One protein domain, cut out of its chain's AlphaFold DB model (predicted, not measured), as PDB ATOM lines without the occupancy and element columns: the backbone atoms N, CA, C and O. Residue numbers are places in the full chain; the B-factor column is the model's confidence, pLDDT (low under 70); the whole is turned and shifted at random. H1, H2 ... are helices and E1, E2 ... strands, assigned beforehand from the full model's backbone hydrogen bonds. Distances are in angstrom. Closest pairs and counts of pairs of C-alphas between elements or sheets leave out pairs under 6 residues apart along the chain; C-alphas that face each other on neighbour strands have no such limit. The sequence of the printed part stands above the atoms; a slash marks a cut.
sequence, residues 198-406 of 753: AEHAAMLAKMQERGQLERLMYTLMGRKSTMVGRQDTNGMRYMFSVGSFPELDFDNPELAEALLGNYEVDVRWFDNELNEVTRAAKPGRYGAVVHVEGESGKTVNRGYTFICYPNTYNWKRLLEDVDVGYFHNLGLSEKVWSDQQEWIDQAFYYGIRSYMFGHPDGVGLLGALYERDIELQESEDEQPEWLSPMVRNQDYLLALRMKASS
ATOM      1  N   ALA A 198     -36.507  37.092 -20.988       78.12
ATOM      2  CA  ALA A 198     -36.385  35.916 -20.132       78.12
ATOM      3  C   ALA A 198     -37.382  34.809 -20.519       78.12
ATOM      4  O   ALA A 198     -37.005  33.640 -20.598       78.12
ATOM      5  N   GLU A 199     -38.639  35.162 -20.798       76.38
ATOM      6  CA  GLU A 199     -39.652  34.204 -21.260       76.38
ATOM      7  C   GLU A 199     -39.321  33.643 -22.644       76.38
ATOM      8  O   GLU A 199     -39.495  32.445 -22.882       76.38
ATOM      9  N   HIS A 200     -38.815  34.485 -23.549       78.12
ATOM     10  CA  HIS A 200     -38.367  34.060 -24.870       78.12
ATOM     11  C   HIS A 200     -37.199  33.069 -24.763       78.12
ATOM     12  O   HIS A 200     -37.267  31.980 -25.338       78.12
ATOM     13  N   ALA A 201     -36.175  33.386 -23.962       81.00
ATOM     14  CA  ALA A 201     -35.042  32.499 -23.715       81.00
ATOM     15  C   ALA A 201     -35.474  31.165 -23.080       81.00
ATOM     16  O   ALA A 201     -35.066  30.097 -23.544       81.00
ATOM     17  N   ALA A 202     -36.349  31.202 -22.069       80.81
ATOM     18  CA  ALA A 202     -36.893  30.002 -21.434       80.81
ATOM     19  C   ALA A 202     -37.689  29.135 -22.425       80.81
ATOM     20  O   ALA A 202     -37.573  27.908 -22.423       80.81
ATOM     21  N   MET A 203     -38.467  29.757 -23.313       76.62
ATOM     22  CA  MET A 203     -39.197  29.040 -24.353       76.62
ATOM     23  C   MET A 203     -38.255  28.392 -25.372       76.62
ATOM     24  O   MET A 203     -38.467  27.231 -25.725       76.62
ATOM     25  N   LEU A 204     -37.220  29.100 -25.841       79.88
ATOM     26  CA  LEU A 204     -36.226  28.536 -26.760       79.88
ATOM     27  C   LEU A 204     -35.507  27.336 -26.137       79.88
ATOM     28  O   LEU A 204     -35.376  26.305 -26.796       79.88
ATOM     29  N   ALA A 205     -35.126  27.432 -24.860       84.44
ATOM     30  CA  ALA A 205     -34.548  26.313 -24.121       84.44
ATOM     31  C   ALA A 205     -35.516  25.119 -24.057       84.44
ATOM     32  O   ALA A 205     -35.128  23.996 -24.372       84.44
ATOM     33  N   LYS A 206     -36.801  25.362 -23.757       82.12
ATOM     34  CA  LYS A 206     -37.840  24.319 -23.733       82.12
ATOM     35  C   LYS A 206     -38.070  23.684 -25.113       82.12
ATOM     36  O   LYS A 206     -38.267  22.477 -25.209       82.12
ATOM     37  N   MET A 207     -38.039  24.472 -26.190       79.12
ATOM     38  CA  MET A 207     -38.136  23.970 -27.569       79.12
ATOM     39  C   MET A 207     -36.920  23.119 -27.949       79.12
ATOM     40  O   MET A 207     -37.078  22.078 -28.587       79.12
ATOM     41  N   GLN A 208     -35.719  23.538 -27.549       83.88
ATOM     42  CA  GLN A 208     -34.492  22.781 -27.775       83.88
ATOM     43  C   GLN A 208     -34.503  21.460 -26.999       83.88
ATOM     44  O   GLN A 208     -34.218  20.421 -27.593       83.88
ATOM     45  N   GLU A 209     -34.887  21.483 -25.720       86.75
ATOM     46  CA  GLU A 209     -35.052  20.278 -24.901       86.75
ATOM     47  C   GLU A 209     -36.061  19.322 -25.544       86.75
ATOM     48  O   GLU A 209     -35.746  18.153 -25.764       86.75
ATOM     49  N   ARG A 210     -37.242  19.832 -25.929       87.75
ATOM     50  CA  ARG A 210     -38.265  19.059 -26.646       87.75
ATOM     51  C   ARG A 210     -37.679  18.385 -27.886       87.75
ATOM     52  O   ARG A 210     -37.874  17.189 -28.075       87.75
ATOM     53  N   GLY A 211     -36.955  19.137 -28.716       85.88
ATOM     54  CA  GLY A 211     -36.370  18.627 -29.955       85.88
ATOM     55  C   GLY A 211     -35.263  17.592 -29.731       85.88
ATOM     56  O   GLY A 211     -35.152  16.639 -30.500       85.88
ATOM     57  N   GLN A 212     -34.446  17.740 -28.687       88.88
ATOM     58  CA  GLN A 212     -33.435  16.737 -28.338       88.88
ATOM     59  C   GLN A 212     -34.075  15.462 -27.777       88.88
ATOM     60  O   GLN A 212     -33.703  14.365 -28.196       88.88
ATOM     61  N   LEU A 213     -35.071  15.596 -26.898       89.25
ATOM     62  CA  LEU A 213     -35.803  14.458 -26.348       89.25
ATOM     63  C   LEU A 213     -36.550  13.694 -27.441       89.25
ATOM     64  O   LEU A 213     -36.508  12.468 -27.480       89.25
ATOM     65  N   GLU A 214     -37.163  14.409 -28.384       90.31
ATOM     66  CA  GLU A 214     -37.810  13.797 -29.537       90.31
ATOM     67  C   GLU A 214     -36.813  12.983 -30.378       90.31
ATOM     68  O   GLU A 214     -37.095  11.831 -30.706       90.31
ATOM     69  N   ARG A 215     -35.614  13.516 -30.659       90.06
ATOM     70  CA  ARG A 215     -34.549  12.765 -31.356       90.06
ATOM     71  C   ARG A 215     -34.154  11.493 -30.610       90.06
ATOM     72  O   ARG A 215     -33.984  10.456 -31.248       90.06
ATOM     73  N   LEU A 216     -34.040  11.551 -29.283       91.31
ATOM     74  CA  LEU A 216     -33.778  10.364 -28.470       91.31
ATOM     75  C   LEU A 216     -34.913   9.342 -28.594       91.31
ATOM     76  O   LEU A 216     -34.647   8.159 -28.778       91.31
ATOM     77  N   MET A 217     -36.173   9.783 -28.569       91.81
ATOM     78  CA  MET A 217     -37.321   8.882 -28.701       91.81
ATOM     79  C   MET A 217     -37.368   8.163 -30.059       91.81
ATOM     80  O   MET A 217     -37.810   7.017 -30.118       91.81
ATOM     81  N   TYR A 218     -36.866   8.793 -31.127       90.19
ATOM     82  CA  TYR A 218     -36.686   8.167 -32.444       90.19
ATOM     83  C   TYR A 218     -35.412   7.321 -32.577       90.19
ATOM     84  O   TYR A 218     -35.275   6.579 -33.549       90.19
ATOM     85  N   THR A 219     -34.471   7.427 -31.639       90.06
ATOM     86  CA  THR A 219     -33.218   6.672 -31.696       90.06
ATOM     87  C   THR A 219     -33.509   5.203 -31.396       90.06
ATOM     88  O   THR A 219     -34.022   4.860 -30.330       90.06
ATOM     89  N   LEU A 220     -33.207   4.325 -32.354       89.31
ATOM     90  CA  LEU A 220     -33.387   2.886 -32.188       89.31
ATOM     91  C   LEU A 220     -32.303   2.317 -31.269       89.31
ATOM     92  O   LEU A 220     -31.191   2.848 -31.200       89.31
ATOM     93  N   MET A 221     -32.600   1.186 -30.634       91.50
ATOM     94  CA  MET A 221     -31.613   0.374 -29.929       91.50
ATOM     95  C   MET A 221     -31.384  -0.938 -30.669       91.50
ATOM     96  O   MET A 221     -32.279  -1.477 -31.310       91.50
ATOM     97  N   GLY A 222     -30.174  -1.468 -30.584       88.38
ATOM     98  CA  GLY A 222     -29.854  -2.779 -31.132       88.38
ATOM     99  C   GLY A 222     -28.527  -3.260 -30.582       88.38
ATOM    100  O   GLY A 222     -28.037  -2.707 -29.602       88.38
ATOM    101  N   ARG A 223     -27.940  -4.287 -31.201       88.44
ATOM    102  CA  ARG A 223     -26.665  -4.832 -30.730       88.44
ATOM    103  C   ARG A 223     -25.603  -3.733 -30.588       88.44
ATOM    104  O   ARG A 223     -25.317  -3.028 -31.556       88.44
ATOM    105  N   LYS A 224     -25.011  -3.641 -29.393       82.50
ATOM    106  CA  LYS A 224     -23.960  -2.680 -29.051       82.50
ATOM    107  C   LYS A 224     -22.762  -2.845 -29.985       82.50
ATOM    108  O   LYS A 224     -22.271  -3.958 -30.192       82.50
ATOM    109  N   SER A 225     -22.309  -1.734 -30.564       69.06
ATOM    110  CA  SER A 225     -21.106  -1.695 -31.402       69.06
ATOM    111  C   SER A 225     -19.862  -1.725 -30.517       69.06
ATOM    112  O   SER A 225     -19.751  -0.921 -29.595       69.06
ATOM    113  N   THR A 226     -18.904  -2.609 -30.798       57.75
ATOM    114  CA  THR A 226     -17.630  -2.670 -30.057       57.75
ATOM    115  C   THR A 226     -16.539  -1.767 -30.647       57.75
ATOM    116  O   THR A 226     -15.472  -1.623 -30.053       57.75
ATOM    117  N   MET A 227     -16.801  -1.104 -31.781       52.81
ATOM    118  CA  MET A 227     -15.893  -0.127 -32.393       52.81
ATOM    119  C   MET A 227     -16.502   1.280 -32.402       52.81
ATOM    120  O   MET A 227     -17.583   1.503 -32.950       52.81
ATOM    121  N   VAL A 228     -15.769   2.241 -31.833       43.44
ATOM    122  CA  VAL A 228     -16.103   3.672 -31.862       43.44
ATOM    123  C   VAL A 228     -15.995   4.177 -33.309       43.44
ATOM    124  O   VAL A 228     -14.916   4.155 -33.901       43.44
ATOM    125  N   GLY A 229     -17.113   4.617 -33.898       43.72
ATOM    126  CA  GLY A 229     -17.133   5.362 -35.167       43.72
ATOM    127  C   GLY A 229     -17.402   4.594 -36.476       43.72
ATOM    128  O   GLY A 229     -17.373   5.230 -37.529       43.72
ATOM    129  N   ARG A 230     -17.701   3.281 -36.478       44.91
ATOM    130  CA  ARG A 230     -18.229   2.535 -37.655       44.91
ATOM    131  C   ARG A 230     -19.126   1.356 -37.239       44.91
ATOM    132  O   ARG A 230     -18.892   0.761 -36.196       44.91
ATOM    133  N   GLN A 231     -20.107   1.006 -38.086       45.19
ATOM    134  CA  GLN A 231     -21.017  -0.149 -37.948       45.19
ATOM    135  C   GLN A 231     -20.253  -1.476 -37.744       45.19
ATOM    136  O   GLN A 231     -19.894  -2.150 -38.708       45.19
ATOM    137  N   ASP A 232     -20.039  -1.884 -36.496       51.50
ATOM    138  CA  ASP A 232     -19.424  -3.171 -36.131       51.50
ATOM    139  C   ASP A 232     -20.345  -4.380 -36.407       51.50
ATOM    140  O   ASP A 232     -19.917  -5.526 -36.512       51.50
ATOM    141  N   THR A 233     -21.644  -4.154 -36.608       57.31
ATOM    142  CA  THR A 233     -22.607  -5.250 -36.795       57.31
ATOM    143  C   THR A 233     -22.627  -5.832 -38.213       57.31
ATOM    144  O   THR A 233     -23.378  -6.772 -38.458       57.31
ATOM    145  N   ASN A 234     -21.850  -5.311 -39.177       65.25
ATOM    146  CA  ASN A 234     -21.946  -5.674 -40.607       65.25
ATOM    147  C   ASN A 234     -23.379  -5.557 -41.188       65.25
ATOM    148  O   ASN A 234     -23.726  -6.242 -42.153       65.25
ATOM    149  N   GLY A 235     -24.226  -4.701 -40.598       71.56
ATOM    150  CA  GLY A 235     -25.648  -4.573 -40.940       71.56
ATOM    151  C   GLY A 235     -26.566  -5.605 -40.267       71.56
ATOM    152  O   GLY A 235     -27.770  -5.559 -40.472       71.56
ATOM    153  N   MET A 236     -26.034  -6.509 -39.440       80.31
ATOM    154  CA  MET A 236     -26.776  -7.540 -38.698       80.31
ATOM    155  C   MET A 236     -27.111  -7.077 -37.278       80.31
ATOM    156  O   MET A 236     -26.660  -7.644 -36.282       80.31
ATOM    157  N   ARG A 237     -27.858  -5.982 -37.174       87.31
ATOM    158  CA  ARG A 237     -28.105  -5.310 -35.895       87.31
ATOM    159  C   ARG A 237     -29.072  -6.056 -34.977       87.31
ATOM    160  O   ARG A 237     -28.912  -5.995 -33.759       87.31
ATOM    161  N   TYR A 238     -30.030  -6.758 -35.572       92.69
ATOM    162  CA  TYR A 238     -31.045  -7.535 -34.865       92.69
ATOM    163  C   TYR A 238     -30.886  -9.046 -35.105       92.69
ATOM    164  O   TYR A 238     -31.835  -9.819 -34.983       92.69
ATOM    165  N   MET A 239     -29.673  -9.490 -35.449       89.19
ATOM    166  CA  MET A 239     -29.350 -10.908 -35.601       89.19
ATOM    167  C   MET A 239     -28.179 -11.314 -34.711       89.19
ATOM    168  O   MET A 239     -27.248 -10.541 -34.480       89.19
ATOM    169  N   PHE A 240     -28.202 -12.560 -34.244       90.62
ATOM    170  CA  PHE A 240     -27.139 -13.150 -33.433       90.62
ATOM    171  C   PHE A 240     -27.097 -14.675 -33.625       90.62
ATOM    172  O   PHE A 240     -28.004 -15.253 -34.218       90.62
ATOM    173  N   SER A 241     -26.039 -15.342 -33.165       89.69
ATOM    174  CA  SER A 241     -25.905 -16.797 -33.298       89.69
ATOM    175  C   SER A 241     -26.213 -17.532 -31.992       89.69
ATOM    176  O   SER A 241     -26.190 -16.943 -30.913       89.69
ATOM    177  N   VAL A 242     -26.490 -18.837 -32.082       92.06
ATOM    178  CA  VAL A 242     -26.777 -19.695 -30.916       92.06
ATOM    179  C   VAL A 242     -25.696 -19.540 -29.839       92.06
ATOM    180  O   VAL A 242     -24.515 -19.798 -30.089       92.06
ATOM    181  N   GLY A 243     -26.104 -19.174 -28.621       93.31
ATOM    182  CA  GLY A 243     -25.179 -18.786 -27.562       93.31
ATOM    183  C   GLY A 243     -25.743 -17.712 -26.637       93.31
ATOM    184  O   GLY A 243     -26.951 -17.647 -26.405       93.31
ATOM    185  N   SER A 244     -24.840 -16.917 -26.068       92.12
ATOM    186  CA  SER A 244     -25.182 -15.769 -25.227       92.12
ATOM    187  C   SER A 244     -25.864 -14.677 -26.046       92.12
ATOM    188  O   SER A 244     -25.513 -14.458 -27.207       92.12
ATOM    189  N   PHE A 245     -26.808 -13.976 -25.427       95.06
ATOM    190  CA  PHE A 245     -27.455 -12.832 -26.053       95.06
ATOM    191  C   PHE A 245     -26.493 -11.647 -26.214       95.06
ATOM    192  O   PHE A 245     -25.574 -11.490 -25.405       95.06
ATOM    193  N   PRO A 246     -26.673 -10.822 -27.261       92.06
ATOM    194  CA  PRO A 246     -25.891  -9.606 -27.426       92.06
ATOM    195  C   PRO A 246     -26.260  -8.557 -26.368       92.06
ATOM    196  O   PRO A 246     -27.428  -8.416 -26.009       92.06
ATOM    197  N   GLU A 247     -25.278  -7.761 -25.944       92.25
ATOM    198  CA  GLU A 247     -25.553  -6.489 -25.268       92.25
ATOM    199  C   GLU A 247     -26.245  -5.527 -26.239       92.25
ATOM    200  O   GLU A 247     -25.916  -5.496 -27.433       92.25
ATOM    201  N   LEU A 248     -27.191  -4.740 -25.726       93.75
ATOM    202  CA  LEU A 248     -27.938  -3.752 -26.497       93.75
ATOM    203  C   LEU A 248     -27.593  -2.336 -26.035       93.75
ATOM    204  O   LEU A 248     -27.296  -2.122 -24.864       93.75
ATOM    205  N   ASP A 249     -27.640  -1.385 -26.964       93.12
ATOM    206  CA  ASP A 249     -27.411   0.034 -26.686       93.12
ATOM    207  C   ASP A 249     -28.147   0.921 -27.709       93.12
ATOM    208  O   ASP A 249     -28.627   0.427 -28.742       93.12
ATOM    209  N   PHE A 250     -28.244   2.225 -27.439       91.50
ATOM    210  CA  PHE A 250     -28.749   3.209 -28.396       91.50
ATOM    211  C   PHE A 250     -27.844   3.307 -29.627       91.50
ATOM    212  O   PHE A 250     -26.627   3.179 -29.544       91.50
ATOM    213  N   ASP A 251     -28.430   3.620 -30.787       87.44
ATOM    214  CA  ASP A 251     -27.652   4.003 -31.979       87.44
ATOM    215  C   ASP A 251     -26.771   5.223 -31.757       87.44
ATOM    216  O   ASP A 251     -25.747   5.388 -32.418       87.44
ATOM    217  N   ASN A 252     -27.214   6.105 -30.864       88.12
ATOM    218  CA  ASN A 252     -26.505   7.312 -30.502       88.12
ATOM    219  C   ASN A 252     -26.343   7.370 -28.975       88.12
ATOM    220  O   ASN A 252     -27.112   8.070 -28.308       88.12
ATOM    221  N   PRO A 253     -25.373   6.617 -28.418       90.75
ATOM    222  CA  PRO A 253     -25.106   6.593 -26.982       90.75
ATOM    223  C   PRO A 253     -24.762   7.975 -26.426       90.75
ATOM    224  O   PRO A 253     -25.143   8.285 -25.307       90.75
ATOM    225  N   GLU A 254     -24.102   8.821 -27.222       90.19
ATOM    226  CA  GLU A 254     -23.690  10.177 -26.842       90.19
ATOM    227  C   GLU A 254     -24.905  11.095 -26.641       90.19
ATOM    228  O   GLU A 254     -24.968  11.862 -25.682       90.19
ATOM    229  N   LEU A 255     -25.904  11.001 -27.527       89.62
ATOM    230  CA  LEU A 255     -27.176  11.708 -27.365       89.62
ATOM    231  C   LEU A 255     -27.955  11.182 -26.156       89.62
ATOM    232  O   LEU A 255     -28.560  11.977 -25.437       89.62
ATOM    233  N   ALA A 256     -27.959   9.863 -25.945       92.25
ATOM    234  CA  ALA A 256     -28.597   9.256 -24.783       92.25
ATOM    235  C   ALA A 256     -27.940   9.734 -23.482       92.25
ATOM    236  O   ALA A 256     -28.645  10.224 -22.608       92.25
ATOM    237  N   GLU A 257     -26.610   9.709 -23.392       92.81
ATOM    238  CA  GLU A 257     -25.851  10.179 -22.228       92.81
ATOM    239  C   GLU A 257     -26.090  11.673 -21.965       92.81
ATOM    240  O   GLU A 257     -26.362  12.079 -20.836       92.81
ATOM    241  N   ALA A 258     -26.108  12.497 -23.019       90.44
ATOM    242  CA  ALA A 258     -26.387  13.929 -22.905       90.44
ATOM    243  C   ALA A 258     -27.789  14.249 -22.349       90.44
ATOM    244  O   ALA A 258     -27.993  15.331 -21.798       90.44
ATOM    245  N   LEU A 259     -28.763  13.346 -22.510       90.38
ATOM    246  CA  LEU A 259     -30.161  13.569 -22.123       90.38
ATOM    247  C   LEU A 259     -30.604  12.791 -20.885       90.38
ATOM    248  O   LEU A 259     -31.535  13.225 -20.200       90.38
ATOM    249  N   LEU A 260     -29.978  11.646 -20.627       92.44
ATOM    250  CA  LEU A 260     -30.317  10.731 -19.544       92.44
ATOM    251  C   LEU A 260     -29.310  10.795 -18.383       92.44
ATOM    252  O   LEU A 260     -29.693  10.427 -17.270       92.44
ATOM    253  N   GLY A 261     -28.096  11.317 -18.608       93.06
ATOM    254  CA  GLY A 261     -26.933  11.123 -17.732       93.06
ATOM    255  C   GLY A 261     -26.269   9.774 -18.011       93.06
ATOM    256  O   GLY A 261     -26.530   9.179 -19.059       93.06
ATOM    257  N   ASN A 262     -25.468   9.242 -17.077       93.81
ATOM    258  CA  ASN A 262     -25.139   7.815 -17.180       93.81
ATOM    259  C   ASN A 262     -26.446   7.016 -17.141       93.81
ATOM    260  O   ASN A 262     -27.393   7.394 -16.446       93.81
ATOM    261  N   TYR A 263     -26.521   5.933 -17.903       95.81
ATOM    262  CA  TYR A 263     -27.714   5.100 -17.957       95.81
ATOM    263  C   TYR A 263     -27.357   3.622 -17.912       95.81
ATOM    264  O   TYR A 263     -26.302   3.198 -18.390       95.81
ATOM    265  N   GLU A 264     -28.269   2.841 -17.349       96.12
ATOM    266  CA  GLU A 264     -28.211   1.386 -17.337       96.12
ATOM    267  C   GLU A 264     -29.224   0.826 -18.337       96.12
ATOM    268  O   GLU A 264     -30.324   1.358 -18.496       96.12
ATOM    269  N   VAL A 265     -28.833  -0.242 -19.037       96.88
ATOM    270  CA  VAL A 265     -29.681  -0.950 -20.002       96.88
ATOM    271  C   VAL A 265     -29.925  -2.362 -19.479       96.88
ATOM    272  O   VAL A 265     -29.024  -3.201 -19.510       96.88
ATOM    273  N   ASP A 266     -31.146  -2.622 -19.027       96.56
ATOM    274  CA  ASP A 266     -31.628  -3.951 -18.658       96.56
ATOM    275  C   ASP A 266     -32.378  -4.582 -19.838       96.56
ATOM    276  O   ASP A 266     -33.194  -3.937 -20.503       96.56
ATOM    277  N   VAL A 267     -32.085  -5.851 -20.129       97.62
ATOM    278  CA  VAL A 267     -32.689  -6.568 -21.260       97.62
ATOM    279  C   VAL A 267     -33.180  -7.933 -20.818       97.62
ATOM    280  O   VAL A 267     -32.397  -8.805 -20.437       97.62
ATOM    281  N   ARG A 268     -34.481  -8.152 -20.989       97.75
ATOM    282  CA  ARG A 268     -35.129  -9.450 -20.803       97.75
ATOM    283  C   ARG A 268     -35.395 -10.087 -22.158       97.75
ATOM    284  O   ARG A 268     -35.946  -9.448 -23.056       97.75
ATOM    285  N   TRP A 269     -35.004 -11.349 -22.302       98.00
ATOM    286  CA  TRP A 269     -35.080 -12.088 -23.560       98.00
ATOM    287  C   TRP A 269     -36.129 -13.187 -23.498       98.00
ATOM    288  O   TRP A 269     -36.251 -13.882 -22.493       98.00
ATOM    289  N   PHE A 270     -36.852 -13.363 -24.597       97.69
ATOM    290  CA  PHE A 270     -37.952 -14.309 -24.711       97.69
ATOM    291  C   PHE A 270     -37.815 -15.136 -25.985       97.69
ATOM    292  O   PHE A 270     -37.390 -14.621 -27.022       97.69
ATOM    293  N   ASP A 271     -38.160 -16.419 -25.913       95.12
ATOM    294  CA  ASP A 271     -38.243 -17.280 -27.091       95.12
ATOM    295  C   ASP A 271     -39.533 -17.025 -27.900       95.12
ATOM    296  O   ASP A 271     -40.302 -16.087 -27.643       95.12
ATOM    297  N   ASN A 272     -39.745 -17.827 -28.942       91.50
ATOM    298  CA  ASN A 272     -40.913 -17.707 -29.810       91.50
ATOM    299  C   ASN A 272     -42.222 -18.017 -29.066       91.50
ATOM    300  O   ASN A 272     -43.272 -17.480 -29.401       91.50
ATOM    301  N   GLU A 273     -42.132 -18.866 -28.050       92.00
ATOM    302  CA  GLU A 273     -43.211 -19.326 -27.191       92.00
ATOM    303  C   GLU A 273     -43.427 -18.407 -25.963       92.00
ATOM    304  O   GLU A 273     -44.231 -18.722 -25.084       92.00
ATOM    305  N   LEU A 274     -42.752 -17.246 -25.921       95.25
ATOM    306  CA  LEU A 274     -42.826 -16.224 -24.866       95.25
ATOM    307  C   LEU A 274     -42.328 -16.692 -23.487       95.25
ATOM    308  O   LEU A 274     -42.700 -16.117 -22.455       95.25
ATOM    309  N   ASN A 275     -41.464 -17.706 -23.444       96.19
ATOM    310  CA  ASN A 275     -40.733 -18.062 -22.235       96.19
ATOM    311  C   ASN A 275     -39.525 -17.145 -22.083       96.19
ATOM    312  O   ASN A 275     -38.759 -16.949 -23.027       96.19
ATOM    313  N   GLU A 276     -39.331 -16.612 -20.879       97.38
ATOM    314  CA  GLU A 276     -38.130 -15.847 -20.559       97.38
ATOM    315  C   GLU A 276     -36.916 -16.783 -20.508       97.38
ATOM    316  O   GLU A 276     -36.932 -17.824 -19.846       97.38
ATOM    317  N   VAL A 277     -35.863 -16.420 -21.231       97.69
ATOM    318  CA  VAL A 277     -34.666 -17.236 -21.435       97.69
ATOM    319  C   VAL A 277     -33.417 -16.397 -21.202       97.69
ATOM    320  O   VAL A 277     -33.378 -15.207 -21.484       97.69
ATOM    321  N   THR A 278     -32.348 -17.026 -20.718       96.31
ATOM    322  CA  THR A 278     -31.049 -16.360 -20.477       96.31
ATOM    323  C   THR A 278     -29.999 -16.694 -21.538       96.31
ATOM    324  O   THR A 278     -28.893 -16.155 -21.530       96.31
ATOM    325  N   ARG A 279     -30.332 -17.598 -22.465       96.00
ATOM    326  CA  ARG A 279     -29.472 -18.027 -23.567       96.00
ATOM    327  C   ARG A 279     -30.313 -18.493 -24.750       96.00
ATOM    328  O   ARG A 279     -31.306 -19.189 -24.557       96.00
ATOM    329  N   ALA A 280     -29.859 -18.223 -25.970       95.31
ATOM    330  CA  ALA A 280     -30.454 -18.811 -27.162       95.31
ATOM    331  C   ALA A 280     -29.959 -20.245 -27.374       95.31
ATOM    332  O   ALA A 280     -28.785 -20.477 -27.674       95.31
ATOM    333  N   ALA A 281     -30.863 -21.212 -27.206       92.88
ATOM    334  CA  ALA A 281     -30.562 -22.637 -27.340       92.88
ATOM    335  C   ALA A 281     -30.681 -23.147 -28.788       92.88
ATOM    336  O   ALA A 281     -29.957 -24.065 -29.175       92.88
ATOM    337  N   LYS A 282     -31.579 -22.552 -29.581       91.62
ATOM    338  CA  LYS A 282     -31.882 -22.948 -30.966       91.62
ATOM    339  C   LYS A 282     -32.037 -21.721 -31.882       91.62
ATOM    340  O   LYS A 282     -32.379 -20.649 -31.380       91.62
ATOM    341  N   PRO A 283     -31.798 -21.855 -33.198       91.25
ATOM    342  CA  PRO A 283     -32.156 -20.832 -34.181       91.25
ATOM    343  C   PRO A 283     -33.657 -20.505 -34.163       91.25
ATOM    344  O   PRO A 283     -34.462 -21.360 -33.793       91.25
ATOM    345  N   GLY A 284     -34.027 -19.294 -34.585       91.44
ATOM    346  CA  GLY A 284     -35.420 -18.846 -34.672       91.44
ATOM    347  C   GLY A 284     -35.639 -17.408 -34.195       91.44
ATOM    348  O   GLY A 284     -34.685 -16.648 -34.014       91.44
ATOM    349  N   ARG A 285     -36.911 -17.042 -34.001       94.88
ATOM    350  CA  ARG A 285     -37.344 -15.738 -33.479       94.88
ATOM    351  C   ARG A 285     -37.112 -15.643 -31.969       94.88
ATOM    352  O   ARG A 285     -37.416 -16.583 -31.241       94.88
ATOM    353  N   TYR A 286     -36.621 -14.488 -31.524       96.38
ATOM    354  CA  TYR A 286     -36.527 -14.104 -30.115       96.38
ATOM    355  C   TYR A 286     -37.033 -12.672 -29.933       96.38
ATOM    356  O   TYR A 286     -36.854 -11.827 -30.811       96.38
ATOM    357  N   GLY A 287     -37.641 -12.395 -28.787       96.88
ATOM    358  CA  GLY A 287     -38.081 -11.070 -28.375       96.88
ATOM    359  C   GLY A 287     -37.143 -10.492 -27.324       96.88
ATOM    360  O   GLY A 287     -36.713 -11.206 -26.420       96.88
ATOM    361  N   ALA A 288     -36.841  -9.203 -27.421       97.38
ATOM    362  CA  ALA A 288     -36.125  -8.460 -26.390       97.38
ATOM    363  C   ALA A 288     -37.028  -7.355 -25.846       97.38
ATOM    364  O   ALA A 288     -37.531  -6.542 -26.622       97.38
ATOM    365  N   VAL A 289     -37.204  -7.313 -24.527       97.38
ATOM    366  CA  VAL A 289     -37.811  -6.183 -23.818       97.38
ATOM    367  C   VAL A 289     -36.694  -5.438 -23.110       97.38
ATOM    368  O   VAL A 289     -35.976  -6.018 -22.298       97.38
ATOM    369  N   VAL A 290     -36.535  -4.169 -23.466       96.56
ATOM    370  CA  VAL A 290     -35.439  -3.315 -23.019       96.56
ATOM    371  C   VAL A 290     -35.991  -2.260 -22.078       96.56
ATOM    372  O   VAL A 290     -36.937  -1.552 -22.436       96.56
ATOM    373  N   HIS A 291     -35.378  -2.143 -20.908       95.94
ATOM    374  CA  HIS A 291     -35.611  -1.076 -19.952       95.94
ATOM    375  C   HIS A 291     -34.326  -0.266 -19.795       95.94
ATOM    376  O   HIS A 291     -33.263  -0.819 -19.531       95.94
ATOM    377  N   VAL A 292     -34.423   1.045 -19.980       96.25
ATOM    378  CA  VAL A 292     -33.318   1.978 -19.769       96.25
ATOM    379  C   VAL A 292     -33.674   2.904 -18.626       96.25
ATOM    380  O   VAL A 292     -34.735   3.535 -18.657       96.25
ATOM    381  N   GLU A 293     -32.759   3.046 -17.677       95.62
ATOM    382  CA  GLU A 293     -32.861   3.987 -16.566       95.62
ATOM    383  C   GLU A 293     -31.650   4.921 -16.573       95.62
ATOM    384  O   GLU A 293     -30.508   4.471 -16.516       95.62
ATOM    385  N   GLY A 294     -31.896   6.227 -16.694       94.00
ATOM    386  CA  GLY A 294     -30.854   7.250 -16.604       94.00
ATOM    387  C   GLY A 294     -30.717   7.832 -15.200       94.00
ATOM    388  O   GLY A 294     -31.699   7.919 -14.467       94.00
ATOM    389  N   GLU A 295     -29.538   8.356 -14.864       91.69
ATOM    390  CA  GLU A 295     -29.265   9.101 -13.620       91.69
ATOM    391  C   GLU A 295     -30.233  10.271 -13.386       91.69
ATOM    392  O   GLU A 295     -30.510  10.647 -12.248       91.69
ATOM    393  N   SER A 296     -30.782  10.842 -14.462       82.44
ATOM    394  CA  SER A 296     -31.830  11.870 -14.394       82.44
ATOM    395  C   SER A 296     -33.183  11.371 -13.853       82.44
ATOM    396  O   SER A 296     -34.096  12.178 -13.677       82.44
ATOM    397  N   GLY A 297     -33.348  10.061 -13.634       85.62
ATOM    398  CA  GLY A 297     -34.610   9.406 -13.276       85.62
ATOM    399  C   GLY A 297     -35.563   9.200 -14.460       85.62
ATOM    400  O   GLY A 297     -36.679   8.709 -14.287       85.62
ATOM    401  N   LYS A 298     -35.156   9.589 -15.678       87.81
ATOM    402  CA  LYS A 298     -35.921   9.336 -16.905       87.81
ATOM    403  C   LYS A 298     -35.748   7.878 -17.326       87.81
ATOM    404  O   LYS A 298     -34.629   7.377 -17.394       87.81
ATOM    405  N   THR A 299     -36.862   7.235 -17.667       92.06
ATOM    406  CA  THR A 299     -36.897   5.835 -18.105       92.06
ATOM    407  C   THR A 299     -37.397   5.699 -19.534       92.06
ATOM    408  O   THR A 299     -38.331   6.401 -19.933       92.06
ATOM    409  N   VAL A 300     -36.807   4.771 -20.287       93.12
ATOM    410  CA  VAL A 300     -37.167   4.475 -21.680       93.12
ATOM    411  C   VAL A 300     -37.370   2.971 -21.837       93.12
ATOM    412  O   VAL A 300     -36.485   2.187 -21.516       93.12
ATOM    413  N   ASN A 301     -38.527   2.560 -22.353       93.69
ATOM    414  CA  ASN A 301     -38.852   1.159 -22.610       93.69
ATOM    415  C   ASN A 301     -38.945   0.885 -24.111       93.69
ATOM    416  O   ASN A 301     -39.523   1.675 -24.864       93.69
ATOM    417  N   ARG A 302     -38.419  -0.255 -24.561       93.81
ATOM    418  CA  ARG A 302     -38.508  -0.702 -25.958       93.81
ATOM    419  C   ARG A 302     -38.783  -2.199 -26.045       93.81
ATOM    420  O   ARG A 302     -38.502  -2.950 -25.115       93.81
ATOM    421  N   GLY A 303     -39.283  -2.624 -27.199       93.75
ATOM    422  CA  GLY A 303     -39.426  -4.031 -27.552       93.75
ATOM    423  C   GLY A 303     -38.986  -4.268 -28.989       93.75
ATOM    424  O   GLY A 303     -39.311  -3.473 -29.870       93.75
ATOM    425  N   TYR A 304     -38.244  -5.347 -29.222       94.19
ATOM    426  CA  TYR A 304     -37.690  -5.668 -30.534       94.19
ATOM    427  C   TYR A 304     -37.756  -7.162 -30.832       94.19
ATOM    428  O   TYR A 304     -37.567  -7.999 -29.949       94.19
ATOM    429  N   THR A 305     -37.943  -7.479 -32.112       95.44
ATOM    430  CA  THR A 305     -37.754  -8.826 -32.654       95.44
ATOM    431  C   THR A 305     -36.296  -9.002 -33.072       95.44
ATOM    432  O   THR A 305     -35.729  -8.144 -33.747       95.44
ATOM    433  N   PHE A 306     -35.700 -10.132 -32.701       95.56
ATOM    434  CA  PHE A 306     -34.380 -10.572 -33.136       95.56
ATOM    435  C   PHE A 306     -34.446 -11.963 -33.772       95.56
ATOM    436  O   PHE A 306     -35.344 -12.759 -33.485       95.56
ATOM    437  N   ILE A 307     -33.454 -12.278 -34.608       93.62
ATOM    438  CA  ILE A 307     -33.318 -13.595 -35.244       93.62
ATOM    439  C   ILE A 307     -32.007 -14.260 -34.837       93.62
ATOM    440  O   ILE A 307     -30.912 -13.745 -35.084       93.62
ATOM    441  N   CYS A 308     -32.132 -15.445 -34.243       92.56
ATOM    442  CA  CYS A 308     -31.020 -16.327 -33.936       92.56
ATOM    443  C   CYS A 308     -30.731 -17.247 -35.127       92.56
ATOM    444  O   CYS A 308     -31.621 -17.973 -35.571       92.56
ATOM    445  N   TYR A 309     -29.485 -17.299 -35.597       88.00
ATOM    446  CA  TYR A 309     -29.055 -18.194 -36.676       88.00
ATOM    447  C   TYR A 309     -28.083 -19.295 -36.186       88.00
ATOM    448  O   TYR A 309     -27.445 -19.148 -35.137       88.00
ATOM    449  N   PRO A 310     -27.950 -20.428 -36.910       85.19
ATOM    450  CA  PRO A 310     -27.011 -21.495 -36.556       85.19
ATOM    451  C   PRO A 310     -25.541 -21.048 -36.612       85.19
ATOM    452  O   PRO A 310     -25.148 -20.304 -37.503       85.19
ATOM    453  N   ASN A 311     -24.669 -21.594 -35.758       80.19
ATOM    454  CA  ASN A 311     -23.225 -21.288 -35.811       80.19
ATOM    455  C   ASN A 311     -22.533 -21.765 -37.107       80.19
ATOM    456  O   ASN A 311     -21.429 -21.327 -37.417       80.19
ATOM    457  N   THR A 312     -23.170 -22.655 -37.868       76.88
ATOM    458  CA  THR A 312     -22.696 -23.147 -39.170       76.88
ATOM    459  C   THR A 312     -23.064 -22.230 -40.341       76.88
ATOM    460  O   THR A 312     -22.644 -22.485 -41.469       76.88
ATOM    461  N   TYR A 313     -23.850 -21.176 -40.104       72.06
ATOM    462  CA  TYR A 313     -24.394 -20.323 -41.157       72.06
ATOM    463  C   TYR A 313     -23.353 -19.321 -41.678       72.06
ATOM    464  O   TYR A 313     -22.734 -18.588 -40.905       72.06
ATOM    465  N   ASN A 314     -23.177 -19.245 -43.003       71.12
ATOM    466  CA  ASN A 314     -22.304 -18.243 -43.619       71.12
ATOM    467  C   ASN A 314     -23.091 -16.961 -43.910       71.12
ATOM    468  O   ASN A 314     -23.793 -16.861 -44.915       71.12
ATOM    469  N   TRP A 315     -22.926 -15.955 -43.053       65.31
ATOM    470  CA  TRP A 315     -23.625 -14.674 -43.168       65.31
ATOM    471  C   TRP A 315     -23.350 -13.921 -44.481       65.31
ATOM    472  O   TRP A 315     -24.179 -13.122 -44.909       65.31
ATOM    473  N   LYS A 316     -22.223 -14.186 -45.163       63.94
ATOM    474  CA  LYS A 316     -21.921 -13.569 -46.467       63.94
ATOM    475  C   LYS A 316     -22.862 -14.052 -47.574       63.94
ATOM    476  O   LYS A 316     -23.034 -13.332 -48.548       63.94
ATOM    477  N   ARG A 317     -23.518 -15.204 -47.388       67.19
ATOM    478  CA  ARG A 317     -24.362 -15.854 -48.403       67.19
ATOM    479  C   ARG A 317     -25.864 -15.758 -48.164       67.19
ATOM    480  O   ARG A 317     -26.634 -16.362 -48.895       67.19
ATOM    481  N   LEU A 318     -26.292 -15.020 -47.139       64.88
ATOM    482  CA  LEU A 318     -27.685 -15.005 -46.666       64.88
ATOM    483  C   LEU A 318     -28.725 -14.630 -47.739       64.88
ATOM    484  O   LEU A 318     -29.875 -15.029 -47.617       64.88
ATOM    485  N   LEU A 319     -28.323 -13.860 -48.749       67.75
ATOM    486  CA  LEU A 319     -29.177 -13.360 -49.830       67.75
ATOM    487  C   LEU A 319     -28.486 -13.488 -51.205       67.75
ATOM    488  O   LEU A 319     -28.775 -12.707 -52.102       67.75
ATOM    489  N   GLU A 320     -27.527 -14.415 -51.359       65.75
ATOM    490  CA  GLU A 320     -26.713 -14.539 -52.591       65.75
ATOM    491  C   GLU A 320     -27.533 -14.871 -53.859       65.75
ATOM    492  O   GLU A 320     -27.045 -14.612 -54.951       65.75
ATOM    493  N   ASP A 321     -28.784 -15.330 -53.716       67.00
ATOM    494  CA  ASP A 321     -29.678 -15.728 -54.818       67.00
ATOM    495  C   ASP A 321     -30.932 -14.828 -54.956       67.00
ATOM    496  O   ASP A 321     -32.002 -15.291 -55.358       67.00
ATOM    497  N   VAL A 322     -30.855 -13.546 -54.574       70.94
ATOM    498  CA  VAL A 322     -31.983 -12.615 -54.779       70.94
ATOM    499  C   VAL A 322     -32.041 -12.176 -56.242       70.94
ATOM    500  O   VAL A 322     -31.246 -11.349 -56.674       70.94
ATOM    501  N   ASP A 323     -33.019 -12.700 -56.979       72.25
ATOM    502  CA  ASP A 323     -33.339 -12.263 -58.342       72.25
ATOM    503  C   ASP A 323     -34.169 -10.971 -58.311       72.25
ATOM    504  O   ASP A 323     -35.321 -10.951 -57.855       72.25
ATOM    505  N   VAL A 324     -33.575  -9.872 -58.778       76.50
ATOM    506  CA  VAL A 324     -34.260  -8.586 -58.916       76.50
ATOM    507  C   VAL A 324     -34.719  -8.422 -60.358       76.50
ATOM    508  O   VAL A 324     -33.958  -8.038 -61.249       76.50
ATOM    509  N   GLY A 325     -36.008  -8.688 -60.572       82.06
ATOM    510  CA  GLY A 325     -36.648  -8.527 -61.873       82.06
ATOM    511  C   GLY A 325     -36.587  -7.091 -62.417       82.06
ATOM    512  O   GLY A 325     -36.417  -6.118 -61.683       82.06
ATOM    513  N   TYR A 326     -36.778  -6.952 -63.729       84.44
ATOM    514  CA  TYR A 326     -36.693  -5.672 -64.437       84.44
ATOM    515  C   TYR A 326     -37.805  -4.670 -64.060       84.44
ATOM    516  O   TYR A 326     -39.005  -4.952 -64.150       84.44
ATOM    517  N   PHE A 327     -37.412  -3.440 -63.707       84.31
ATOM    518  CA  PHE A 327     -38.332  -2.360 -63.331       84.31
ATOM    519  C   PHE A 327     -38.780  -1.525 -64.541       84.31
ATOM    520  O   PHE A 327     -38.253  -0.444 -64.817       84.31
ATOM    521  N   HIS A 328     -39.822  -1.994 -65.226       80.00
ATOM    522  CA  HIS A 328     -40.364  -1.377 -66.445       80.00
ATOM    523  C   HIS A 328     -40.778   0.107 -66.308       80.00
ATOM    524  O   HIS A 328     -40.725   0.847 -67.287       80.00
ATOM    525  N   ASN A 329     -41.129   0.578 -65.107       79.75
ATOM    526  CA  ASN A 329     -41.610   1.950 -64.880       79.75
ATOM    527  C   ASN A 329     -40.504   3.007 -64.706       79.75
ATOM    528  O   ASN A 329     -40.815   4.183 -64.534       79.75
ATOM    529  N   LEU A 330     -39.223   2.623 -64.761       83.75
ATOM    530  CA  LEU A 330     -38.105   3.576 -64.674       83.75
ATOM    531  C   LEU A 330     -37.767   4.250 -66.015       83.75
ATOM    532  O   LEU A 330     -36.923   5.143 -66.051       83.75
ATOM    533  N   GLY A 331     -38.387   3.822 -67.121       86.00
ATOM    534  CA  GLY A 331     -38.091   4.344 -68.461       86.00
ATOM    535  C   GLY A 331     -36.716   3.935 -69.009       86.00
ATOM    536  O   GLY A 331     -36.279   4.471 -70.027       86.00
ATOM    537  N   LEU A 332     -36.033   2.996 -68.348       88.19
ATOM    538  CA  LEU A 332     -34.835   2.336 -68.872       88.19
ATOM    539  C   LEU A 332     -35.236   1.342 -69.971       88.19
ATOM    540  O   LEU A 332     -36.409   1.016 -70.119       88.19
ATOM    541  N   SER A 333     -34.285   0.877 -70.782       91.25
ATOM    542  CA  SER A 333     -34.538  -0.273 -71.654       91.25
ATOM    543  C   SER A 333     -34.146  -1.557 -70.931       91.25
ATOM    544  O   SER A 333     -33.178  -1.576 -70.169       91.25
ATOM    545  N   GLU A 334     -34.855  -2.647 -71.217       92.31
ATOM    546  CA  GLU A 334     -34.540  -3.973 -70.670       92.31
ATOM    547  C   GLU A 334     -33.096  -4.388 -70.989       92.31
ATOM    548  O   GLU A 334     -32.408  -4.965 -70.151       92.31
ATOM    549  N   LYS A 335     -32.583  -3.994 -72.164       92.88
ATOM    550  CA  LYS A 335     -31.184  -4.223 -72.534       92.88
ATOM    551  C   LYS A 335     -30.211  -3.513 -71.586       92.88
ATOM    552  O   LYS A 335     -29.247  -4.128 -71.155       92.88
ATOM    553  N   VAL A 336     -30.441  -2.234 -71.275       92.44
ATOM    554  CA  VAL A 336     -29.561  -1.471 -70.368       92.44
ATOM    555  C   VAL A 336     -29.573  -2.074 -68.966       92.44
ATOM    556  O   VAL A 336     -28.523  -2.149 -68.336       92.44
ATOM    557  N   TRP A 337     -30.738  -2.528 -68.498       91.81
ATOM    558  CA  TRP A 337     -30.852  -3.245 -67.229       91.81
ATOM    559  C   TRP A 337     -30.044  -4.546 -67.251       91.81
ATOM    560  O   TRP A 337     -29.160  -4.734 -66.423       91.81
ATOM    561  N   SER A 338     -30.284  -5.397 -68.251       90.62
ATOM    562  CA  SER A 338     -29.608  -6.689 -68.392       90.62
ATOM    563  C   SER A 338     -28.087  -6.551 -68.547       90.62
ATOM    564  O   SER A 338     -27.345  -7.309 -67.928       90.62
ATOM    565  N   ASP A 339     -27.603  -5.546 -69.289       94.44
ATOM    566  CA  ASP A 339     -26.169  -5.255 -69.433       94.44
ATOM    567  C   ASP A 339     -25.496  -4.886 -68.089       94.44
ATOM    568  O   ASP A 339     -24.271  -4.943 -67.988       94.44
ATOM    569  N   GLN A 340     -26.264  -4.451 -67.081       92.62
ATOM    570  CA  GLN A 340     -25.778  -4.013 -65.764       92.62
ATOM    571  C   GLN A 340     -26.270  -4.902 -64.607       92.62
ATOM    572  O   GLN A 340     -26.088  -4.529 -63.447       92.62
ATOM    573  N   GLN A 341     -26.863  -6.065 -64.903       87.06
ATOM    574  CA  GLN A 341     -27.552  -6.914 -63.924       87.06
ATOM    575  C   GLN A 341     -26.685  -7.232 -62.695       87.06
ATOM    576  O   GLN A 341     -27.149  -7.078 -61.575       87.06
ATOM    577  N   GLU A 342     -25.400  -7.552 -62.874       86.31
ATOM    578  CA  GLU A 342     -24.490  -7.875 -61.759       86.31
ATOM    579  C   GLU A 342     -24.346  -6.724 -60.743       86.31
ATOM    580  O   GLU A 342     -24.393  -6.938 -59.531       86.31
ATOM    581  N   TRP A 343     -24.207  -5.481 -61.220       87.81
ATOM    582  CA  TRP A 343     -24.114  -4.305 -60.348       87.81
ATOM    583  C   TRP A 343     -25.445  -3.997 -59.663       87.81
ATOM    584  O   TRP A 343     -25.460  -3.551 -58.513       87.81
ATOM    585  N   ILE A 344     -26.553  -4.233 -60.368       87.38
ATOM    586  CA  ILE A 344     -27.908  -4.073 -59.844       87.38
ATOM    587  C   ILE A 344     -28.132  -5.083 -58.716       87.38
ATOM    588  O   ILE A 344     -28.400  -4.668 -57.588       87.38
ATOM    589  N   ASP A 345     -27.927  -6.373 -58.975       83.75
ATOM    590  CA  ASP A 345     -28.078  -7.451 -57.994       83.75
ATOM    591  C   ASP A 345     -27.209  -7.194 -56.764       83.75
ATOM    592  O   ASP A 345     -27.679  -7.300 -55.632       83.75
ATOM    593  N   GLN A 346     -25.962  -6.754 -56.956       83.25
ATOM    594  CA  GLN A 346     -25.077  -6.414 -55.846       83.25
ATOM    595  C   GLN A 346     -25.600  -5.226 -55.016       83.25
ATOM    596  O   GLN A 346     -25.551  -5.262 -53.782       83.25
ATOM    597  N   ALA A 347     -26.101  -4.166 -55.657       84.81
ATOM    598  CA  ALA A 347     -26.660  -3.010 -54.958       84.81
ATOM    599  C   ALA A 347     -27.916  -3.388 -54.155       84.81
ATOM    600  O   ALA A 347     -28.037  -3.020 -52.980       84.81
ATOM    601  N   PHE A 348     -28.815  -4.172 -54.753       84.38
ATOM    602  CA  PHE A 348     -30.004  -4.689 -54.078       84.38
ATOM    603  C   PHE A 348     -29.650  -5.657 -52.957       84.38
ATOM    604  O   PHE A 348     -30.228  -5.545 -51.880       84.38
ATOM    605  N   TYR A 349     -28.665  -6.535 -53.149       82.75
ATOM    606  CA  TYR A 349     -28.165  -7.418 -52.102       82.75
ATOM    607  C   TYR A 349     -27.767  -6.614 -50.861       82.75
ATOM    608  O   TYR A 349     -28.254  -6.895 -49.768       82.75
ATOM    609  N   TYR A 350     -26.945  -5.566 -51.001       80.69
ATOM    610  CA  TYR A 350     -26.540  -4.754 -49.848       80.69
ATOM    611  C   TYR A 350     -27.710  -3.986 -49.223       80.69
ATOM    612  O   TYR A 350     -27.794  -3.911 -47.993       80.69
ATOM    613  N   GLY A 351     -28.614  -3.441 -50.043       83.50
ATOM    614  CA  GLY A 351     -29.794  -2.710 -49.578       83.50
ATOM    615  C   GLY A 351     -30.772  -3.597 -48.806       83.50
ATOM    616  O   GLY A 351     -31.097  -3.302 -47.654       83.50
ATOM    617  N   ILE A 352     -31.181  -4.718 -49.406       83.69
ATOM    618  CA  ILE A 352     -32.074  -5.709 -48.797       83.69
ATOM    619  C   ILE A 352     -31.421  -6.275 -47.545       83.69
ATOM    620  O   ILE A 352     -32.063  -6.307 -46.504       83.69
ATOM    621  N   ARG A 353     -30.134  -6.637 -47.584       82.38
ATOM    622  CA  ARG A 353     -29.420  -7.131 -46.401       82.38
ATOM    623  C   ARG A 353     -29.446  -6.128 -45.248       82.38
ATOM    624  O   ARG A 353     -29.740  -6.504 -44.116       82.38
ATOM    625  N   SER A 354     -29.136  -4.861 -45.532       83.38
ATOM    626  CA  SER A 354     -29.127  -3.789 -44.529       83.38
ATOM    627  C   SER A 354     -30.508  -3.598 -43.899       83.38
ATOM    628  O   SER A 354     -30.619  -3.473 -42.683       83.38
ATOM    629  N   TYR A 355     -31.572  -3.635 -44.703       87.00
ATOM    630  CA  TYR A 355     -32.935  -3.500 -44.199       87.00
ATOM    631  C   TYR A 355     -33.398  -4.750 -43.438       87.00
ATOM    632  O   TYR A 355     -33.810  -4.661 -42.284       87.00
ATOM    633  N   MET A 356     -33.268  -5.926 -44.053       86.38
ATOM    634  CA  MET A 356     -33.754  -7.198 -43.519       86.38
ATOM    635  C   MET A 356     -33.110  -7.574 -42.192       86.38
ATOM    636  O   MET A 356     -33.768  -8.223 -41.393       86.38
ATOM    637  N   PHE A 357     -31.851  -7.193 -41.949       87.12
ATOM    638  CA  PHE A 357     -31.108  -7.583 -40.742       87.12
ATOM    639  C   PHE A 357     -30.817  -6.410 -39.797       87.12
ATOM    640  O   PHE A 357     -30.504  -6.610 -38.616       87.12
ATOM    641  N   GLY A 358     -30.894  -5.185 -40.318       86.69
ATOM    642  CA  GLY A 358     -30.535  -3.954 -39.623       86.69
ATOM    643  C   GLY A 358     -31.723  -3.090 -39.210       86.69
ATOM    644  O   GLY A 358     -31.514  -2.132 -38.467       86.69
ATOM    645  N   HIS A 359     -32.944  -3.421 -39.647       89.56
ATOM    646  CA  HIS A 359     -34.167  -2.680 -39.338       89.56
ATOM    647  C   HIS A 359     -35.202  -3.566 -38.614       89.56
ATOM    648  O   HIS A 359     -35.371  -4.725 -39.009       89.56
ATOM    649  N   PRO A 360     -35.938  -3.044 -37.606       90.62
ATOM    650  CA  PRO A 360     -36.964  -3.806 -36.886       90.62
ATOM    651  C   PRO A 360     -38.011  -4.456 -37.797       90.62
ATOM    652  O   PRO A 360     -38.311  -5.632 -37.630       90.62
ATOM    653  N   ASP A 361     -38.516  -3.728 -38.797       89.62
ATOM    654  CA  ASP A 361     -39.523  -4.254 -39.734       89.62
ATOM    655  C   ASP A 361     -39.004  -5.437 -40.562       89.62
ATOM    656  O   ASP A 361     -39.708  -6.430 -40.751       89.62
ATOM    657  N   GLY A 362     -37.757  -5.348 -41.039       91.62
ATOM    658  CA  GLY A 362     -37.127  -6.402 -41.828       91.62
ATOM    659  C   GLY A 362     -36.948  -7.687 -41.020       91.62
ATOM    660  O   GLY A 362     -37.284  -8.777 -41.484       91.62
ATOM    661  N   VAL A 363     -36.504  -7.555 -39.768       92.31
ATOM    662  CA  VAL A 363     -36.343  -8.700 -38.863       92.31
ATOM    663  C   VAL A 363     -37.684  -9.221 -38.348       92.31
ATOM    664  O   VAL A 363     -37.841 -10.431 -38.190       92.31
ATOM    665  N   GLY A 364     -38.680  -8.354 -38.170       93.31
ATOM    666  CA  GLY A 364     -40.055  -8.747 -37.866       93.31
ATOM    667  C   GLY A 364     -40.679  -9.599 -38.975       93.31
ATOM    668  O   GLY A 364     -41.276 -10.636 -38.683       93.31
ATOM    669  N   LEU A 365     -40.471  -9.224 -40.244       92.44
ATOM    670  CA  LEU A 365     -40.865 -10.031 -41.404       92.44
ATOM    671  C   LEU A 365     -40.218 -11.421 -41.356       92.44
ATOM    672  O   LEU A 365     -40.927 -12.420 -41.454       92.44
ATOM    673  N   LEU A 366     -38.897 -11.503 -41.154       90.50
ATOM    674  CA  LEU A 366     -38.202 -12.793 -41.039       90.50
ATOM    675  C   LEU A 366     -38.734 -13.628 -39.879       90.50
ATOM    676  O   LEU A 366     -38.974 -14.818 -40.052       90.50
ATOM    677  N   GLY A 367     -38.941 -13.019 -38.712       91.56
ATOM    678  CA  GLY A 367     -39.456 -13.712 -37.535       91.56
ATOM    679  C   GLY A 367     -40.823 -14.336 -37.769       91.56
ATOM    680  O   GLY A 367     -41.030 -15.493 -37.414       91.56
ATOM    681  N   ALA A 368     -41.732 -13.609 -38.414       91.44
ATOM    682  CA  ALA A 368     -43.049 -14.133 -38.752       91.44
ATOM    683  C   ALA A 368     -43.013 -15.209 -39.855       91.44
ATOM    684  O   ALA A 368     -43.831 -16.128 -39.835       91.44
ATOM    685  N   LEU A 369     -42.066 -15.139 -40.798       89.62
ATOM    686  CA  LEU A 369     -41.854 -16.211 -41.778       89.62
ATOM    687  C   LEU A 369     -41.295 -17.482 -41.121       89.62
ATOM    688  O   LEU A 369     -41.775 -18.570 -41.420       89.62
ATOM    689  N   TYR A 370     -40.339 -17.350 -40.195       87.31
ATOM    690  CA  TYR A 370     -39.822 -18.471 -39.400       87.31
ATOM    691  C   TYR A 370     -40.922 -19.144 -38.578       87.31
ATOM    692  O   TYR A 370     -41.003 -20.367 -38.538       87.31
ATOM    693  N   GLU A 371     -41.775 -18.352 -37.931       86.88
ATOM    694  CA  GLU A 371     -42.936 -18.861 -37.202       86.88
ATOM    695  C   GLU A 371     -43.866 -19.659 -38.122       86.88
ATOM    696  O   GLU A 371     -44.251 -20.775 -37.783       86.88
ATOM    697  N   ARG A 372     -44.170 -19.136 -39.317       86.81
ATOM    698  CA  ARG A 372     -45.022 -19.851 -40.272       86.81
ATOM    699  C   ARG A 372     -44.389 -21.153 -40.771       86.81
ATOM    700  O   ARG A 372     -45.108 -22.129 -40.954       86.81
ATOM    701  N   ASP A 373     -43.078 -21.177 -40.992       85.88
ATOM    702  CA  ASP A 373     -42.366 -22.395 -41.392       85.88
ATOM    703  C   ASP A 373     -42.460 -23.489 -40.317       85.88
ATOM    704  O   ASP A 373     -42.682 -24.652 -40.639       85.88
ATOM    705  N   ILE A 374     -42.382 -23.110 -39.036       83.06
ATOM    706  CA  ILE A 374     -42.583 -24.034 -37.909       83.06
ATOM    707  C   ILE A 374     -44.028 -24.548 -37.883       83.06
ATOM    708  O   ILE A 374     -44.238 -25.754 -37.801       83.06
ATOM    709  N   GLU A 375     -45.026 -23.666 -38.006       83.88
ATOM    710  CA  GLU A 375     -46.444 -24.063 -38.031       83.88
ATOM    711  C   GLU A 375     -46.756 -25.055 -39.158       83.88
ATOM    712  O   GLU A 375     -47.521 -25.993 -38.952       83.88
ATOM    713  N   LEU A 376     -46.161 -24.872 -40.342       85.56
ATOM    714  CA  LEU A 376     -46.354 -25.764 -41.491       85.56
ATOM    715  C   LEU A 376     -45.835 -27.185 -41.246       85.56
ATOM    716  O   LEU A 376     -46.278 -28.120 -41.909       85.56
ATOM    717  N   GLN A 377     -44.918 -27.366 -40.293       83.62
ATOM    718  CA  GLN A 377     -44.471 -28.696 -39.876       83.62
ATOM    719  C   GLN A 377     -45.523 -29.405 -39.006       83.62
ATOM    720  O   GLN A 377     -45.469 -30.629 -38.870       83.62
ATOM    721  N   GLU A 378     -46.478 -28.661 -38.434       82.81
ATOM    722  CA  GLU A 378     -47.530 -29.160 -37.542       82.81
ATOM    723  C   GLU A 378     -48.914 -29.228 -38.214       82.81
ATOM    724  O   GLU A 378     -49.655 -30.187 -37.983       82.81
ATOM    725  N   SER A 379     -49.273 -28.240 -39.044       80.19
ATOM    726  CA  SER A 379     -50.539 -28.182 -39.789       80.19
ATOM    727  C   SER A 379     -50.385 -27.482 -41.146       80.19
ATOM    728  O   SER A 379     -49.809 -26.398 -41.253       80.19
ATOM    729  N   GLU A 380     -50.990 -28.068 -42.183       80.31
ATOM    730  CA  GLU A 380     -51.079 -27.490 -43.532       80.31
ATOM    731  C   GLU A 380     -52.261 -26.512 -43.697       80.31
ATOM    732  O   GLU A 380     -52.510 -26.040 -44.806       80.31
ATOM    733  N   ASP A 381     -52.990 -26.184 -42.622       82.69
ATOM    734  CA  ASP A 381     -54.173 -25.321 -42.699       82.69
ATOM    735  C   ASP A 381     -53.855 -23.966 -43.354       82.69
ATOM    736  O   ASP A 381     -52.924 -23.239 -42.958       82.69
ATOM    737  N   GLU A 382     -54.676 -23.614 -44.348       80.06
ATOM    738  CA  GLU A 382     -54.624 -22.320 -45.018       80.06
ATOM    739  C   GLU A 382     -54.901 -21.194 -44.019       80.06
ATOM    740  O   GLU A 382     -55.863 -21.218 -43.246       80.06
ATOM    741  N   GLN A 383     -54.038 -20.182 -44.040       81.75
ATOM    742  CA  GLN A 383     -54.189 -18.996 -43.208       81.75
ATOM    743  C   GLN A 383     -55.008 -17.941 -43.953       81.75
ATOM    744  O   GLN A 383     -54.902 -17.841 -45.178       81.75
ATOM    745  N   PRO A 384     -55.786 -17.107 -43.242       83.38
ATOM    746  CA  PRO A 384     -56.462 -15.986 -43.875       83.38
ATOM    747  C   PRO A 384     -55.455 -15.076 -44.592       83.38
ATOM    748  O   PRO A 384     -54.439 -14.706 -44.007       83.38
ATOM    749  N   GLU A 385     -55.756 -14.658 -45.826       81.25
ATOM    750  CA  GLU A 385     -54.858 -13.816 -46.644       81.25
ATOM    751  C   GLU A 385     -54.437 -12.510 -45.946       81.25
ATOM    752  O   GLU A 385     -53.348 -11.987 -46.179       81.25
ATOM    753  N   TRP A 386     -55.286 -11.983 -45.059       85.81
ATOM    754  CA  TRP A 386     -55.018 -10.759 -44.305       85.81
ATOM    755  C   TRP A 386     -53.965 -10.933 -43.200       85.81
ATOM    756  O   TRP A 386     -53.381  -9.940 -42.755       85.81
ATOM    757  N   LEU A 387     -53.709 -12.170 -42.748       88.75
ATOM    758  CA  LEU A 387     -52.763 -12.489 -41.676       88.75
ATOM    759  C   LEU A 387     -51.320 -12.456 -42.203       88.75
ATOM    760  O   LEU A 387     -50.607 -13.458 -42.257       88.75
ATOM    761  N   SER A 388     -50.898 -11.265 -42.619       89.31
ATOM    762  CA  SER A 388     -49.562 -11.020 -43.148       89.31
ATOM    763  C   SER A 388     -48.476 -11.206 -42.076       89.31
ATOM    764  O   SER A 388     -48.756 -11.085 -40.876       89.31
ATOM    765  N   PRO A 389     -47.207 -11.401 -42.480       91.12
ATOM    766  CA  PRO A 389     -46.086 -11.447 -41.543       91.12
ATOM    767  C   PRO A 389     -46.000 -10.225 -40.615       91.12
ATOM    768  O   PRO A 389     -45.622 -10.345 -39.454       91.12
ATOM    769  N   MET A 390     -46.409  -9.047 -41.096       89.06
ATOM    770  CA  MET A 390     -46.435  -7.831 -40.283       89.06
ATOM    771  C   MET A 390     -47.471  -7.910 -39.154       89.06
ATOM    772  O   MET A 390     -47.169  -7.511 -38.034       89.06
ATOM    773  N   VAL A 391     -48.660  -8.460 -39.425       92.06
ATOM    774  CA  VAL A 391     -49.698  -8.664 -38.399       92.06
ATOM    775  C   VAL A 391     -49.223  -9.678 -37.362       92.06
ATOM    776  O   VAL A 391     -49.288  -9.401 -36.169       92.06
ATOM    777  N   ARG A 392     -48.640 -10.797 -37.809       92.56
ATOM    778  CA  ARG A 392     -48.054 -11.821 -36.925       92.56
ATOM    779  C   ARG A 392     -46.975 -11.250 -36.006       92.56
ATOM    780  O   ARG A 392     -46.976 -11.514 -34.808       92.56
ATOM    781  N   ASN A 393     -46.079 -10.427 -36.548       93.75
ATOM    782  CA  ASN A 393     -45.052  -9.774 -35.742       93.75
ATOM    783  C   ASN A 393     -45.656  -8.800 -34.714       93.75
ATOM    784  O   ASN A 393     -45.182  -8.749 -33.582       93.75
ATOM    785  N   GLN A 394     -46.704  -8.051 -35.072       94.31
ATOM    786  CA  GLN A 394     -47.387  -7.167 -34.122       94.31
ATOM    787  C   GLN A 394     -48.112  -7.944 -33.018       94.31
ATOM    788  O   GLN A 394     -48.020  -7.556 -31.856       94.31
ATOM    789  N   ASP A 395     -48.770  -9.058 -33.350       94.88
ATOM    790  CA  ASP A 395     -49.385  -9.947 -32.358       94.88
ATOM    791  C   ASP A 395     -48.344 -10.501 -31.379       94.88
ATOM    792  O   ASP A 395     -48.548 -10.447 -30.166       94.88
ATOM    793  N   TYR A 396     -47.204 -10.975 -31.892       95.31
ATOM    794  CA  TYR A 396     -46.105 -11.461 -31.060       95.31
ATOM    795  C   TYR A 396     -45.566 -10.370 -30.132       95.31
ATOM    796  O   TYR A 396     -45.422 -10.600 -28.933       95.31
ATOM    797  N   LEU A 397     -45.298  -9.169 -30.654       95.50
ATOM    798  CA  LEU A 397     -44.766  -8.065 -29.853       95.50
ATOM    799  C   LEU A 397     -45.776  -7.551 -28.814       95.50
ATOM    800  O   LEU A 397     -45.365  -7.170 -27.716       95.50
ATOM    801  N   LEU A 398     -47.080  -7.562 -29.115       97.25
ATOM    802  CA  LEU A 398     -48.114  -7.239 -28.131       97.25
ATOM    803  C   LEU A 398     -48.134  -8.281 -27.010       97.25
ATOM    804  O   LEU A 398     -48.075  -7.921 -25.835       97.25
ATOM    805  N   ALA A 399     -48.161  -9.567 -27.366       96.81
ATOM    806  CA  ALA A 399     -48.151 -10.657 -26.399       96.81
ATOM    807  C   ALA A 399     -46.874 -10.641 -25.541       96.81
ATOM    808  O   ALA A 399     -46.941 -10.809 -24.324       96.81
ATOM    809  N   LEU A 400     -45.723 -10.340 -26.149       97.06
ATOM    810  CA  LEU A 400     -44.454 -10.117 -25.463       97.06
ATOM    811  C   LEU A 400     -44.548  -8.963 -24.461       97.06
ATOM    812  O   LEU A 400     -44.151  -9.121 -23.306       97.06
ATOM    813  N   ARG A 401     -45.097  -7.813 -24.874       95.94
ATOM    814  CA  ARG A 401     -45.294  -6.656 -23.990       95.94
ATOM    815  C   ARG A 401     -46.152  -7.022 -22.784       95.94
ATOM    816  O   ARG A 401     -45.786  -6.706 -21.649       95.94
ATOM    817  N   MET A 402     -47.280  -7.685 -23.023       96.12
ATOM    818  CA  MET A 402     -48.210  -8.111 -21.977       96.12
ATOM    819  C   MET A 402     -47.546  -9.102 -21.018       96.12
ATOM    820  O   MET A 402     -47.574  -8.902 -19.805       96.12
ATOM    821  N   LYS A 403     -46.834 -10.101 -21.552       96.00
ATOM    822  CA  LYS A 403     -46.080 -11.077 -20.757       96.00
ATOM    823  C   LYS A 403     -45.019 -10.412 -19.885       96.00
ATOM    824  O   LYS A 403     -44.946 -10.687 -18.689       96.00
ATOM    825  N   ALA A 404     -44.209  -9.525 -20.460       94.62
ATOM    826  CA  ALA A 404     -43.116  -8.870 -19.750       94.62
ATOM    827  C   ALA A 404     -43.607  -7.938 -18.633       94.62
ATOM    828  O   ALA A 404     -42.941  -7.829 -17.602       94.62
ATOM    829  N   SER A 405     -44.780  -7.326 -18.812       92.38
ATOM    830  CA  SER A 405     -45.445  -6.478 -17.813       92.38
ATOM    831  C   SER A 405     -46.380  -7.244 -16.867       92.38
ATOM    832  O   SER A 405     -46.999  -6.629 -16.005       92.38
ATOM    833  N   SER A 406     -46.470  -8.578 -16.983       95.00
ATOM    834  CA  SER A 406     -47.433  -9.409 -16.232       95.00
ATOM    835  C   SER A 406     -48.872  -8.890 -16.335       95.00
ATOM    836  O   SER A 406     -49.635  -8.919 -15.369       95.00
TER     837      SER A 406
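Overview. This is residues 198 to 406 of the 753 residues of the protein "Beta-lactamase family protein" of Planctomycetes bacterium (UniProt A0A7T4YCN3). A curled sheet, made of the three long strands E4, E5 and E6 with short E2 at one edge, has two helices packed on it: H5, and H6, which starts beside the middle of H5 and runs at 85 degrees to it. Two helical arms lead away: H4 makes a corner with H5 and has short H3 at its far end, while H1 meets H2 near one end of the sheet and its residues 198 to 208 stick out. The printed part has 209 residues with six named helices and six named strands, in the order H1 E1 E2 E3 H2 E4 E5 E6 H3 H4 H5 H6; its class is mixed, helices and strands. The large sheet runs E2 E6 E5 E4 and is mixed, and E1 and E3 form a small antiparallel sheet. The whole is loose, with a radius of gyration of the C-alphas of 20.7 A and spans of 66 by 46 by 36 A.

Along the chain. H1, residues 198 to 218, begins at C-alpha 198 (-36.385, 35.916, -20.132) and is 30.4 A long. The short strands E1, residues 221 to 223, E2, residues 239 to 241, and E3, residues 248 to 250, follow, then H2, residues 253 to 260. E4, residues 263 to 270, is 23.0 A long, E5, residues 284 to 294, is 32.1 A, and E6, residues 299 to 309, is 31.4 A, ending at C-alpha 309 (-29.055, -18.194, -36.676). H3 holds residues 334 to 339. H4, residues 341 to 358, is 24.7 A long and H5, residues 360 to 376, is 24.3 A. H6, residues 389 to 404, is 22.1 A long and ends at C-alpha 404 (-43.116, -8.870, -19.750).

Arrangement. E4, E5 and E6 form a meander, each strand the antiparallel neighbour of the one before, with hairpins E4 and E5 and E5 and E6. N 268 and O 289 are 2.9 A apart between E4 and E5, and N 290 and O 302 are 2.8 A apart between E5 and E6. Edge strand E2 is parallel to E6, with N 309 and O 240 at 2.9 A. The sheet is strongly twisted. H5 and H6 on one face of it make two layers, helices over a sheet. H5 lies over E6 and E5 at a height of 8.6 A; its closest C-alphas to E6 are Gly 364 and Thr 305, 5.7 A. H6 lies over the same strands, also at 8.6 A, with the C-alphas of Leu 397 and Gly 303 closest at 7.1 A. H5 and H6 touch, closest at the C-alphas of Ala 368 and Pro 389, 4.9 A, and are about perpendicular. H4 and H5 touch only at the corner, at 87 degrees, and H4 only grazes the sheet with residues 356 to 358. H3 and H4 are close but not clearly touching. E1 pairs with E3, N 222 to O 249 at 3.1 A, and E1 is near E6. H2 is on the sheet, on the same face as H5, and touches H1 at a steep tilt of 48 degrees, the C-alphas of Leu 216 and Ala 256 being 6.5 A apart. In the six helices every O i to N i+4 pair is within hydrogen-bond range.

Size, cuts and confidence. The C-alphas of Ala 198 and Glu 380, the two farthest apart, are 69.2 A apart. The printed part has no cut. The long links are E1 to E2, E4 to E5, E6 to H3 and H5 to H6. Residues 375 to 382 stand free. The mean pLDDT of the printed part is 86.6; residues 225 to 234 and 315 to 321 are under 70.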